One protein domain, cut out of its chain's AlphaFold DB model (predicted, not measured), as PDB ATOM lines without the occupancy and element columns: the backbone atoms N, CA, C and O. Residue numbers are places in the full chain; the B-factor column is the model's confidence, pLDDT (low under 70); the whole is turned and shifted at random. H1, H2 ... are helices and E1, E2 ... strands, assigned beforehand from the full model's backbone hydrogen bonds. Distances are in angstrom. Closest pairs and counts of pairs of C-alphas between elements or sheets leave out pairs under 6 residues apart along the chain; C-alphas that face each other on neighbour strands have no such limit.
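AT A GLANCE: This is residues 6 to 73 of the 224 residues of the protein "AAA domain" of Bifidobacterium longum (UniProt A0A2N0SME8). A long helix, H1, packs with residues 12 to 20 on a small three-stranded sheet, on the side of E3 and E2, while the short helix H2 sits between H1 and the end of E2. Two stretches stick out of this body: residues 6 to 11, of which 7 to 11 belong to H1, and residues 51 to 56 in the loop of the hairpin E1 and E2. The printed part has 68 residues, with two named helices and three named strands in the order H1, H2, E1, E2, E3; the class is mixed, helices and strands, and the sheet runs E1, E2, E3, all antiparallel. The whole is only just compact, close to loose, with a radius of gyration of the C-alphas of 12.9 A, and spans 38 by 27 by 22 A.

IN THESE COORDINATES: H1 covers residues 7 to 27, from C-alpha 7 at (142.372, 76.862, 137.011) to C-alpha 27 at (122.944, 100.324, 136.414), a length of 30.5 A. H2 is residues 32 to 35. E1 is residues 44 to 49, 16.7 A long, and E2 is residues 58 to 63, 17.4 A long. E3, residues 71 to 73, ends at C-alpha 73 at (140.283, 92.174, 146.519).

HOW THE PARTS SIT: E1, E2 and E3 form a meander, each strand the antiparallel neighbour of the one before. The hairpin E1 and E2 stands at 167 degrees between directions, with N 45 and O 62 within hydrogen-bond range at 2.8 A. The hairpin E2 and E3 stands at 141 degrees, with N 61 and O 71 within range at 2.8 A. H1 is on the sheet; its closest C-alphas to E3 are those of Gln 16 and Lys 71, 6.4 A apart. H1 and E2 are near each other, with 6 pairs of C-alphas within 10 A. H2 only grazes the sheet with residues 32 to 35; its closest C-alphas to E2 are those of Gly 33 and Ala 63, 5.4 A apart. H1, with residues 20 to 24 alone, only just touches H2, with 3 pairs of C-alphas within 8 A, the closest being those of Val 24 and Leu 32 at 5.9 A. In H1 every O i to N i+4 pair is within hydrogen-bond range; H2 is too short for such a pair.

THE WHOLE: The two C-alphas farthest apart are those of Arg 40 and Gly 53, at 40.3 A. The printed part has no cut. The link H1 to H2 is tight, and the other three are short. The mean pLDDT of the printed part is 91.4, and residues 6 to 10 are under 70.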
ATOM      1  N   ASP A   6     146.684  78.594 136.079       54.31
ATOM      2  CA  ASP A   6     146.064  77.979 137.242       54.31
ATOM      3  C   ASP A   6     144.536  78.088 137.113       54.31
ATOM      4  O   ASP A   6     143.989  79.174 136.907       54.31
ATOM      5  N   ASP A   7     143.831  76.958 137.196       61.78
ATOM      6  CA  ASP A   7     142.372  76.862 137.011       61.78
ATOM      7  C   ASP A   7     141.629  77.792 138.003       61.78
ATOM      8  O   ASP A   7     140.535  78.315 137.746       61.78
ATOM      9  N   SER A   8     142.295  78.098 139.124       64.62
ATOM     10  CA  SER A   8     141.886  79.085 140.122       64.62
ATOM     11  C   SER A   8     141.897  80.535 139.591       64.62
ATOM     12  O   SER A   8     140.937  81.286 139.811       64.62
ATOM     13  N   GLU A   9     142.919  80.931 138.822       65.94
ATOM     14  CA  GLU A   9     143.021  82.258 138.201       65.94
ATOM     15  C   GLU A   9     142.006  82.430 137.074       65.94
ATOM     16  O   GLU A   9     141.391  83.500 136.943       65.94
ATOM     17  N   LEU A  10     141.769  81.369 136.298       69.44
ATOM     18  CA  LEU A  10     140.733  81.358 135.268       69.44
ATOM     19  C   LEU A  10     139.345  81.558 135.901       69.44
ATOM     20  O   LEU A  10     138.535  82.361 135.429       69.44
ATOM     21  N   THR A  11     139.099  80.898 137.036       82.88
ATOM     22  CA  THR A  11     137.856  81.019 137.810       82.88
ATOM     23  C   THR A  11     137.669  82.427 138.380       82.88
ATOM     24  O   THR A  11     136.588  83.013 138.249       82.88
ATOM     25  N   LYS A  12     138.726  83.027 138.947       87.69
ATOM     26  CA  LYS A  12     138.688  84.400 139.476       87.69
ATOM     27  C   LYS A  12     138.454  85.434 138.374       87.69
ATOM     28  O   LYS A  12     137.616  86.321 138.537       87.69
ATOM     29  N   THR A  13     139.144  85.310 137.243       90.69
ATOM     30  CA  THR A  13     138.993  86.215 136.092       90.69
ATOM     31  C   THR A  13     137.574  86.163 135.530       90.69
ATOM     32  O   THR A  13     136.954  87.199 135.276       90.69
ATOM     33  N   ASN A  14     137.009  84.961 135.408       93.25
ATOM     34  CA  ASN A  14     135.621  84.786 134.995       93.25
ATOM     35  C   ASN A  14     134.641  85.439 135.980       93.25
ATOM     36  O   ASN A  14     133.676  86.074 135.550       93.25
ATOM     37  N   LEU A  15     134.890  85.342 137.288       92.75
ATOM     38  CA  LEU A  15     134.066  86.005 138.300       92.75
ATOM     39  C   LEU A  15     134.166  87.537 138.221       92.75
ATOM     40  O   LEU A  15     133.144  88.214 138.308       92.75
ATOM     41  N   GLN A  16     135.361  88.091 137.989       96.56
ATOM     42  CA  GLN A  16     135.562  89.533 137.790       96.56
ATOM     43  C   GLN A  16     134.749  90.076 136.609       96.56
ATOM     44  O   GLN A  16     134.101  91.118 136.731       96.56
ATOM     45  N   LYS A  17     134.751  89.358 135.481       97.00
ATOM     46  CA  LYS A  17     133.937  89.699 134.305       97.00
ATOM     47  C   LYS A  17     132.447  89.603 134.612       97.00
ATOM     48  O   LYS A  17     131.706  90.529 134.311       97.00
ATOM     49  N   LYS A  18     132.004  88.522 135.265       95.00
ATOM     50  CA  LYS A  18     130.591  88.332 135.637       95.00
ATOM     51  C   LYS A  18     130.077  89.433 136.565       95.00
ATOM     52  O   LYS A  18     129.000  89.962 136.316       95.00
ATOM     53  N   LEU A  19     130.845  89.809 137.592       95.38
ATOM     54  CA  LEU A  19     130.489  90.916 138.488       95.38
ATOM     55  C   LEU A  19     130.379  92.240 137.725       95.38
ATOM     56  O   LEU A  19     129.400  92.960 137.893       95.38
ATOM     57  N   ALA A  20     131.350  92.544 136.860       97.38
ATOM     58  CA  ALA A  20     131.311  93.748 136.037       97.38
ATOM     59  C   ALA A  20     130.090  93.774 135.109       97.38
ATOM     60  O   ALA A  20     129.371  94.771 135.097       97.38
ATOM     61  N   SER A  21     129.828  92.683 134.383       95.81
ATOM     62  CA  SER A  21     128.660  92.564 133.508       95.81
ATOM     63  C   SER A  21     127.359  92.740 134.280       95.81
ATOM     64  O   SER A  21     126.505  93.488 133.826       95.81
ATOM     65  N   LYS A  22     127.238  92.134 135.470       95.38
ATOM     66  CA  LYS A  22     126.037  92.254 136.305       95.38
ATOM     67  C   LYS A  22     125.795  93.688 136.778       95.38
ATOM     68  O   LYS A  22     124.681  94.189 136.711       95.38
ATOM     69  N   ILE A  23     126.846  94.373 137.229       96.06
ATOM     70  CA  ILE A  23     126.763  95.782 137.640       96.06
ATOM     71  C   ILE A  23     126.371  96.660 136.446       96.06
ATOM     72  O   ILE A  23     125.516  97.532 136.572       96.06
ATOM     73  N   VAL A  24     126.976  96.434 135.278       95.75
ATOM     74  CA  VAL A  24     126.639  97.187 134.065       95.75
ATOM     75  C   VAL A  24     125.204  96.904 133.619       95.75
ATOM     76  O   VAL A  24     124.510  97.838 133.241       95.75
ATOM     77  N   GLY A  25     124.726  95.664 133.702       94.94
ATOM     78  CA  GLY A  25     123.344  95.330 133.362       94.94
ATOM     79  C   GLY A  25     122.329  96.005 134.285       94.94
ATOM     80  O   GLY A  25     121.329  96.532 133.807       94.94
ATOM     81  N   VAL A  26     122.603  96.061 135.592       94.88
ATOM     82  CA  VAL A  26     121.704  96.677 136.587       94.88
ATOM     83  C   VAL A  26     121.711  98.209 136.538       94.88
ATOM     84  O   VAL A  26     120.661  98.826 136.634       94.88
ATOM     85  N   PHE A  27     122.872  98.852 136.407       94.31
ATOM     86  CA  PHE A  27     122.944 100.324 136.414       94.31
ATOM     87  C   PHE A  27     122.901 100.953 135.012       94.31
ATOM     88  O   PHE A  27     122.857 102.176 134.886       94.31
ATOM     89  N   SER A  28     123.012 100.132 133.967       92.81
ATOM     90  CA  SER A  28     123.028 100.518 132.549       92.81
ATOM     91  C   SER A  28     123.977 101.676 132.154       92.81
ATOM     92  O   SER A  28     123.593 102.527 131.349       92.81
ATOM     93  N   PRO A  29     125.229 101.769 132.659       93.81
ATOM     94  CA  PRO A  29     126.197 102.744 132.157       93.81
ATOM     95  C   PRO A  29     126.822 102.295 130.822       93.81
ATOM     96  O   PRO A  29     126.991 101.103 130.586       93.81
ATOM     97  N   ASP A  30     127.351 103.229 130.018       91.56
ATOM     98  CA  ASP A  30     128.120 102.867 128.802       91.56
ATOM     99  C   ASP A  30     129.370 102.007 129.093       91.56
ATOM    100  O   ASP A  30     129.899 101.321 128.223       91.56
ATOM    101  N   SER A  31     129.929 102.117 130.304       94.25
ATOM    102  CA  SER A  31     131.033 101.275 130.782       94.25
ATOM    103  C   SER A  31     131.122 101.327 132.303       94.25
ATOM    104  O   SER A  31     130.756 102.340 132.905       94.25
ATOM    105  N   LEU A  32     131.674 100.277 132.919       96.81
ATOM    106  CA  LEU A  32     131.764 100.131 134.375       96.81
ATOM    107  C   LEU A  32     132.356 101.366 135.081       96.81
ATOM    108  O   LEU A  32     131.827 101.829 136.089       96.81
ATOM    109  N   GLY A  33     133.422 101.953 134.529       95.81
ATOM    110  CA  GLY A  33     134.101 103.110 135.116       95.81
ATOM    111  C   GLY A  33     133.236 104.370 135.245       95.81
ATOM    112  O   GLY A  33     133.558 105.239 136.058       95.81
ATOM    113  N   ARG A  34     132.111 104.469 134.519       94.88
ATOM    114  CA  ARG A  34     131.168 105.599 134.640       94.88
ATOM    115  C   ARG A  34     130.384 105.603 135.952       94.88
ATOM    116  O   ARG A  34     129.804 106.633 136.276       94.88
ATOM    117  N   LEU A  35     130.393 104.495 136.695       95.62
ATOM    118  CA  LEU A  35     129.787 104.394 138.028       95.62
ATOM    119  C   LEU A  35     130.702 104.920 139.142       95.62
ATOM    120  O   LEU A  35     130.331 104.916 140.310       95.62
ATOM    121  N   THR A  36     131.915 105.361 138.805       95.75
ATOM    122  CA  THR A  36     132.783 106.057 139.757       95.75
ATOM    123  C   THR A  36     132.422 107.543 139.839       95.75
ATOM    124  O   THR A  36     131.906 108.125 138.882       95.75
ATOM    125  N   ASN A  37     132.729 108.192 140.967       91.44
ATOM    126  CA  ASN A  37     132.512 109.633 141.115       91.44
ATOM    127  C   ASN A  37     133.264 110.418 140.032       91.44
ATOM    128  O   ASN A  37     134.474 110.234 139.842       91.44
ATOM    129  N   ARG A  38     132.542 111.328 139.364       86.62
ATOM    130  CA  ARG A  38     133.101 112.223 138.347       86.62
ATOM    131  C   ARG A  38     133.989 113.265 139.011       86.62
ATOM    132  O   ARG A  38     133.514 114.121 139.746       86.62
ATOM    133  N   GLN A  39     135.277 113.201 138.717       86.94
ATOM    134  CA  GLN A  39     136.259 114.187 139.147       86.94
ATOM    135  C   GLN A  39     137.411 114.239 138.146       86.94
ATOM    136  O   GLN A  39     137.587 113.324 137.339       86.94
ATOM    137  N   ARG A  40     138.197 115.320 138.183       82.94
ATOM    138  CA  ARG A  40     139.405 115.433 137.363       82.94
ATOM    139  C   ARG A  40     140.420 114.384 137.828       82.94
ATOM    140  O   ARG A  40     140.803 114.374 138.991       82.94
ATOM    141  N   GLY A  41     140.866 113.530 136.911       85.12
ATOM    142  CA  GLY A  41     141.821 112.459 137.200       85.12
ATOM    143  C   GLY A  41     141.158 111.097 137.419       85.12
ATOM    144  O   GLY A  41     140.035 110.845 136.985       85.12
ATOM    145  N   ARG A  42     141.898 110.174 138.039       88.44
ATOM    146  CA  ARG A  42     141.448 108.797 138.266       88.44
ATOM    147  C   ARG A  42     140.766 108.689 139.622       88.44
ATOM    148  O   ARG A  42     141.389 108.966 140.640       88.44
ATOM    149  N   SER A  43     139.526 108.215 139.633       93.25
ATOM    150  CA  SER A  43     138.830 107.822 140.857       93.25
ATOM    151  C   SER A  43     138.653 106.306 140.919       93.25
ATOM    152  O   SER A  43     138.735 105.607 139.900       93.25
ATOM    153  N   LYS A  44     138.475 105.794 142.138       94.88
ATOM    154  CA  LYS A  44     138.287 104.374 142.432       94.88
ATOM    155  C   LYS A  44     136.990 104.206 143.218       94.88
ATOM    156  O   LYS A  44     136.812 104.866 144.237       94.88
ATOM    157  N   ALA A  45     136.119 103.318 142.754       96.69
ATOM    158  CA  ALA A  45     134.999 102.804 143.527       96.69
ATOM    159  C   ALA A  45     135.417 101.498 144.207       96.69
ATOM    160  O   ALA A  45     136.128 100.674 143.622       96.69
ATOM    161  N   VAL A  46     134.981 101.321 145.449       96.81
ATOM    162  CA  VAL A  46     135.225 100.122 146.249       96.81
ATOM    163  C   VAL A  46     133.884  99.652 146.780       96.81
ATOM    164  O   VAL A  46     133.146 100.438 147.367       96.81
ATOM    165  N   VAL A  47     133.585  98.376 146.569       96.81
ATOM    166  CA  VAL A  47     132.379  97.719 147.064       96.81
ATOM    167  C   VAL A  47     132.805  96.643 148.052       96.81
ATOM    168  O   VAL A  47     133.731  95.874 147.786       96.81
ATOM    169  N   GLY A  48     132.144  96.607 149.207       96.00
ATOM    170  CA  GLY A  48     132.342  95.589 150.229       96.00
ATOM    171  C   GLY A  48     131.001  95.056 150.705       96.00
ATOM    172  O   GLY A  48     130.130  95.840 151.063       96.00
ATOM    173  N   ILE A  49     130.856  93.735 150.699       93.25
ATOM    174  CA  ILE A  49     129.660  93.024 151.143       93.25
ATOM    175  C   ILE A  49     130.097  92.008 152.195       93.25
ATOM    176  O   ILE A  49     130.958  91.165 151.936       93.25
ATOM    177  N   THR A  50     129.516  92.109 153.383       93.00
ATOM    178  CA  THR A  50     129.709  91.173 154.496       93.00
ATOM    179  C   THR A  50     128.482  90.288 154.622       93.00
ATOM    180  O   THR A  50     127.360  90.776 154.497       93.00
ATOM    181  N   TYR A  51     128.697  89.007 154.891       87.69
ATOM    182  CA  TYR A  51     127.626  88.034 155.077       87.69
ATOM    183  C   TYR A  51     127.642  87.547 156.517       87.69
ATOM    184  O   TYR A  51     128.719  87.324 157.075       87.69
ATOM    185  N   ASP A  52     126.462  87.364 157.098       86.69
ATOM    186  CA  ASP A  52     126.365  86.739 158.410       86.69
ATOM    187  C   ASP A  52     126.927  85.307 158.368       86.69
ATOM    188  O   ASP A  52     126.786  84.588 157.374       86.69
ATOM    189  N   GLY A  53     127.647  84.925 159.421       87.81
ATOM    190  CA  GLY A  53     128.333  83.635 159.510       87.81
ATOM    191  C   GLY A  53     129.511  83.427 158.544       87.81
ATOM    192  O   GLY A  53     130.039  82.316 158.501       87.81
ATOM    193  N   LYS A  54     129.943  84.447 157.780       89.06
ATOM    194  CA  LYS A  54     131.157  84.384 156.946       89.06
ATOM    195  C   LYS A  54     132.269  85.269 157.493       89.06
ATOM    196  O   LYS A  54     132.035  86.414 157.874       89.06
ATOM    197  N   GLN A  55     133.494  84.755 157.488       91.38
ATOM    198  CA  GLN A  55     134.677  85.466 157.979       91.38
ATOM    199  C   GLN A  55     135.211  86.468 156.955       91.38
ATOM    200  O   GLN A  55     135.629  87.572 157.317       91.38
ATOM    201  N   HIS A  56     135.200  86.109 155.669       93.06
ATOM    202  CA  HIS A  56     135.725  86.971 154.618       93.06
ATOM    203  C   HIS A  56     134.603  87.669 153.833       93.06
ATOM    204  O   HIS A  56     133.655  87.022 153.382       93.06
ATOM    205  N   PRO A  57     134.685  88.997 153.631       94.44
ATOM    206  CA  PRO A  57     133.724  89.710 152.805       94.44
ATOM    207  C   PRO A  57     133.991  89.474 151.316       94.44
ATOM    208  O   PRO A  57     135.128  89.269 150.889       94.44
ATOM    209  N   LEU A  58     132.962  89.657 150.491       94.31
ATOM    210  CA  LEU A  58     133.189  89.962 149.084       94.31
ATOM    211  C   LEU A  58     133.651  91.420 148.988       94.31
ATOM    212  O   LEU A  58     132.897  92.341 149.303       94.31
ATOM    213  N   ARG A  59     134.888  91.643 148.542       97.12
ATOM    214  CA  ARG A  59     135.400  92.982 148.230       97.12
ATOM    215  C   ARG A  59     135.923  93.036 146.815       97.12
ATOM    216  O   ARG A  59     136.730  92.204 146.404       97.12
ATOM    217  N   PHE A  60     135.509  94.061 146.091       97.62
ATOM    218  CA  PHE A  60     136.030  94.341 144.767       97.62
ATOM    219  C   PHE A  60     136.050  95.839 144.500       97.62
ATOM    220  O   PHE A  60     135.414  96.642 145.186       97.62
ATOM    221  N   SER A  61     136.801  96.225 143.483       97.88
ATOM    222  CA  SER A  61     136.951  97.617 143.111       97.88
ATOM    223  C   SER A  61     137.095  97.808 141.612       97.88
ATOM    224  O   SER A  61     137.470  96.904 140.870       97.88
ATOM    225  N   PHE A  62     136.793  99.012 141.149       97.62
ATOM    226  CA  PHE A  62     136.975  99.421 139.762       97.62
ATOM    227  C   PHE A  62     137.284 100.917 139.709       97.62
ATOM    228  O   PHE A  62     137.058 101.650 140.672       97.62
ATOM    229  N   ALA A  63     137.876 101.370 138.610       96.19
ATOM    230  CA  ALA A  63     138.308 102.752 138.444       96.19
ATOM    231  C   ALA A  63     137.635 103.403 137.234       96.19
ATOM    232  O   ALA A  63     136.986 102.729 136.437       96.19
ATOM    233  N   THR A  64     137.835 104.708 137.063       95.12
ATOM    234  CA  THR A  64     137.289 105.485 135.932       95.12
ATOM    235  C   THR A  64     137.588 104.881 134.556       95.12
ATOM    236  O   THR A  64     136.797 105.036 133.631       95.12
ATOM    237  N   ASN A  65     138.716 104.180 134.407       93.44
ATOM    238  CA  ASN A  65     139.126 103.529 133.162       93.44
ATOM    239  C   ASN A  65     138.678 102.061 133.030       93.44
ATOM    240  O   ASN A  65     138.931 101.454 131.990       93.44
ATOM    241  N   SER A  66     138.029 101.479 134.043       95.81
ATOM    242  CA  SER A  66     137.517 100.107 133.985       95.81
ATOM    243  C   SER A  66     136.393  99.984 132.953       95.81
ATOM    244  O   SER A  66     135.487 100.817 132.902       95.81
ATOM    245  N   LYS A  67     136.443  98.932 132.129       95.00
ATOM    246  CA  LYS A  67     135.455  98.682 131.069       95.00
ATOM    247  C   LYS A  67     134.541  97.512 131.404       95.00
ATOM    248  O   LYS A  67     133.360  97.730 131.644       95.00
ATOM    249  N   SER A  68     135.110  96.314 131.460       94.38
ATOM    250  CA  SER A  68     134.375  95.045 131.519       94.38
ATOM    251  C   SER A  68     134.788  94.147 132.685       94.38
ATOM    252  O   SER A  68     134.375  92.995 132.739       94.38
ATOM    253  N   GLU A  69     135.633  94.636 133.592       96.38
ATOM    254  CA  GLU A  69     136.180  93.846 134.696       96.38
ATOM    255  C   GLU A  69     136.317  94.689 135.963       96.38
ATOM    256  O   GLU A  69     136.766  95.842 135.923       96.38
ATOM    257  N   VAL A  70     135.953  94.082 137.095       97.69
ATOM    258  CA  VAL A  70     136.325  94.553 138.434       97.69
ATOM    259  C   VAL A  70     137.638  93.897 138.861       97.69
ATOM    260  O   VAL A  70     138.009  92.845 138.353       97.69
ATOM    261  N   LYS A  71     138.314  94.468 139.852       97.31
ATOM    262  CA  LYS A  71     139.383  93.803 140.599       97.31
ATOM    263  C   LYS A  71     138.797  93.208 141.872       97.31
ATOM    264  O   LYS A  71     138.314  93.961 142.710       97.31
ATOM    265  N   ILE A  72     138.862  91.890 142.036       96.94
ATOM    266  CA  ILE A  72     138.463  91.232 143.288       96.94
ATOM    267  C   ILE A  72     139.621  91.301 144.286       96.94
ATOM    268  O   ILE A  72     140.707  90.765 144.042       96.94
ATOM    269  N   ASP A  73     139.351  91.951 145.415       95.31
ATOM    270  CA  ASP A  73     140.283  92.174 146.519       95.31
ATOM    271  C   ASP A  73     140.088  91.130 147.643       95.31
ATOM    272  O   ASP A  73     141.051  90.775 148.318       95.31
TER     273      ASP A  73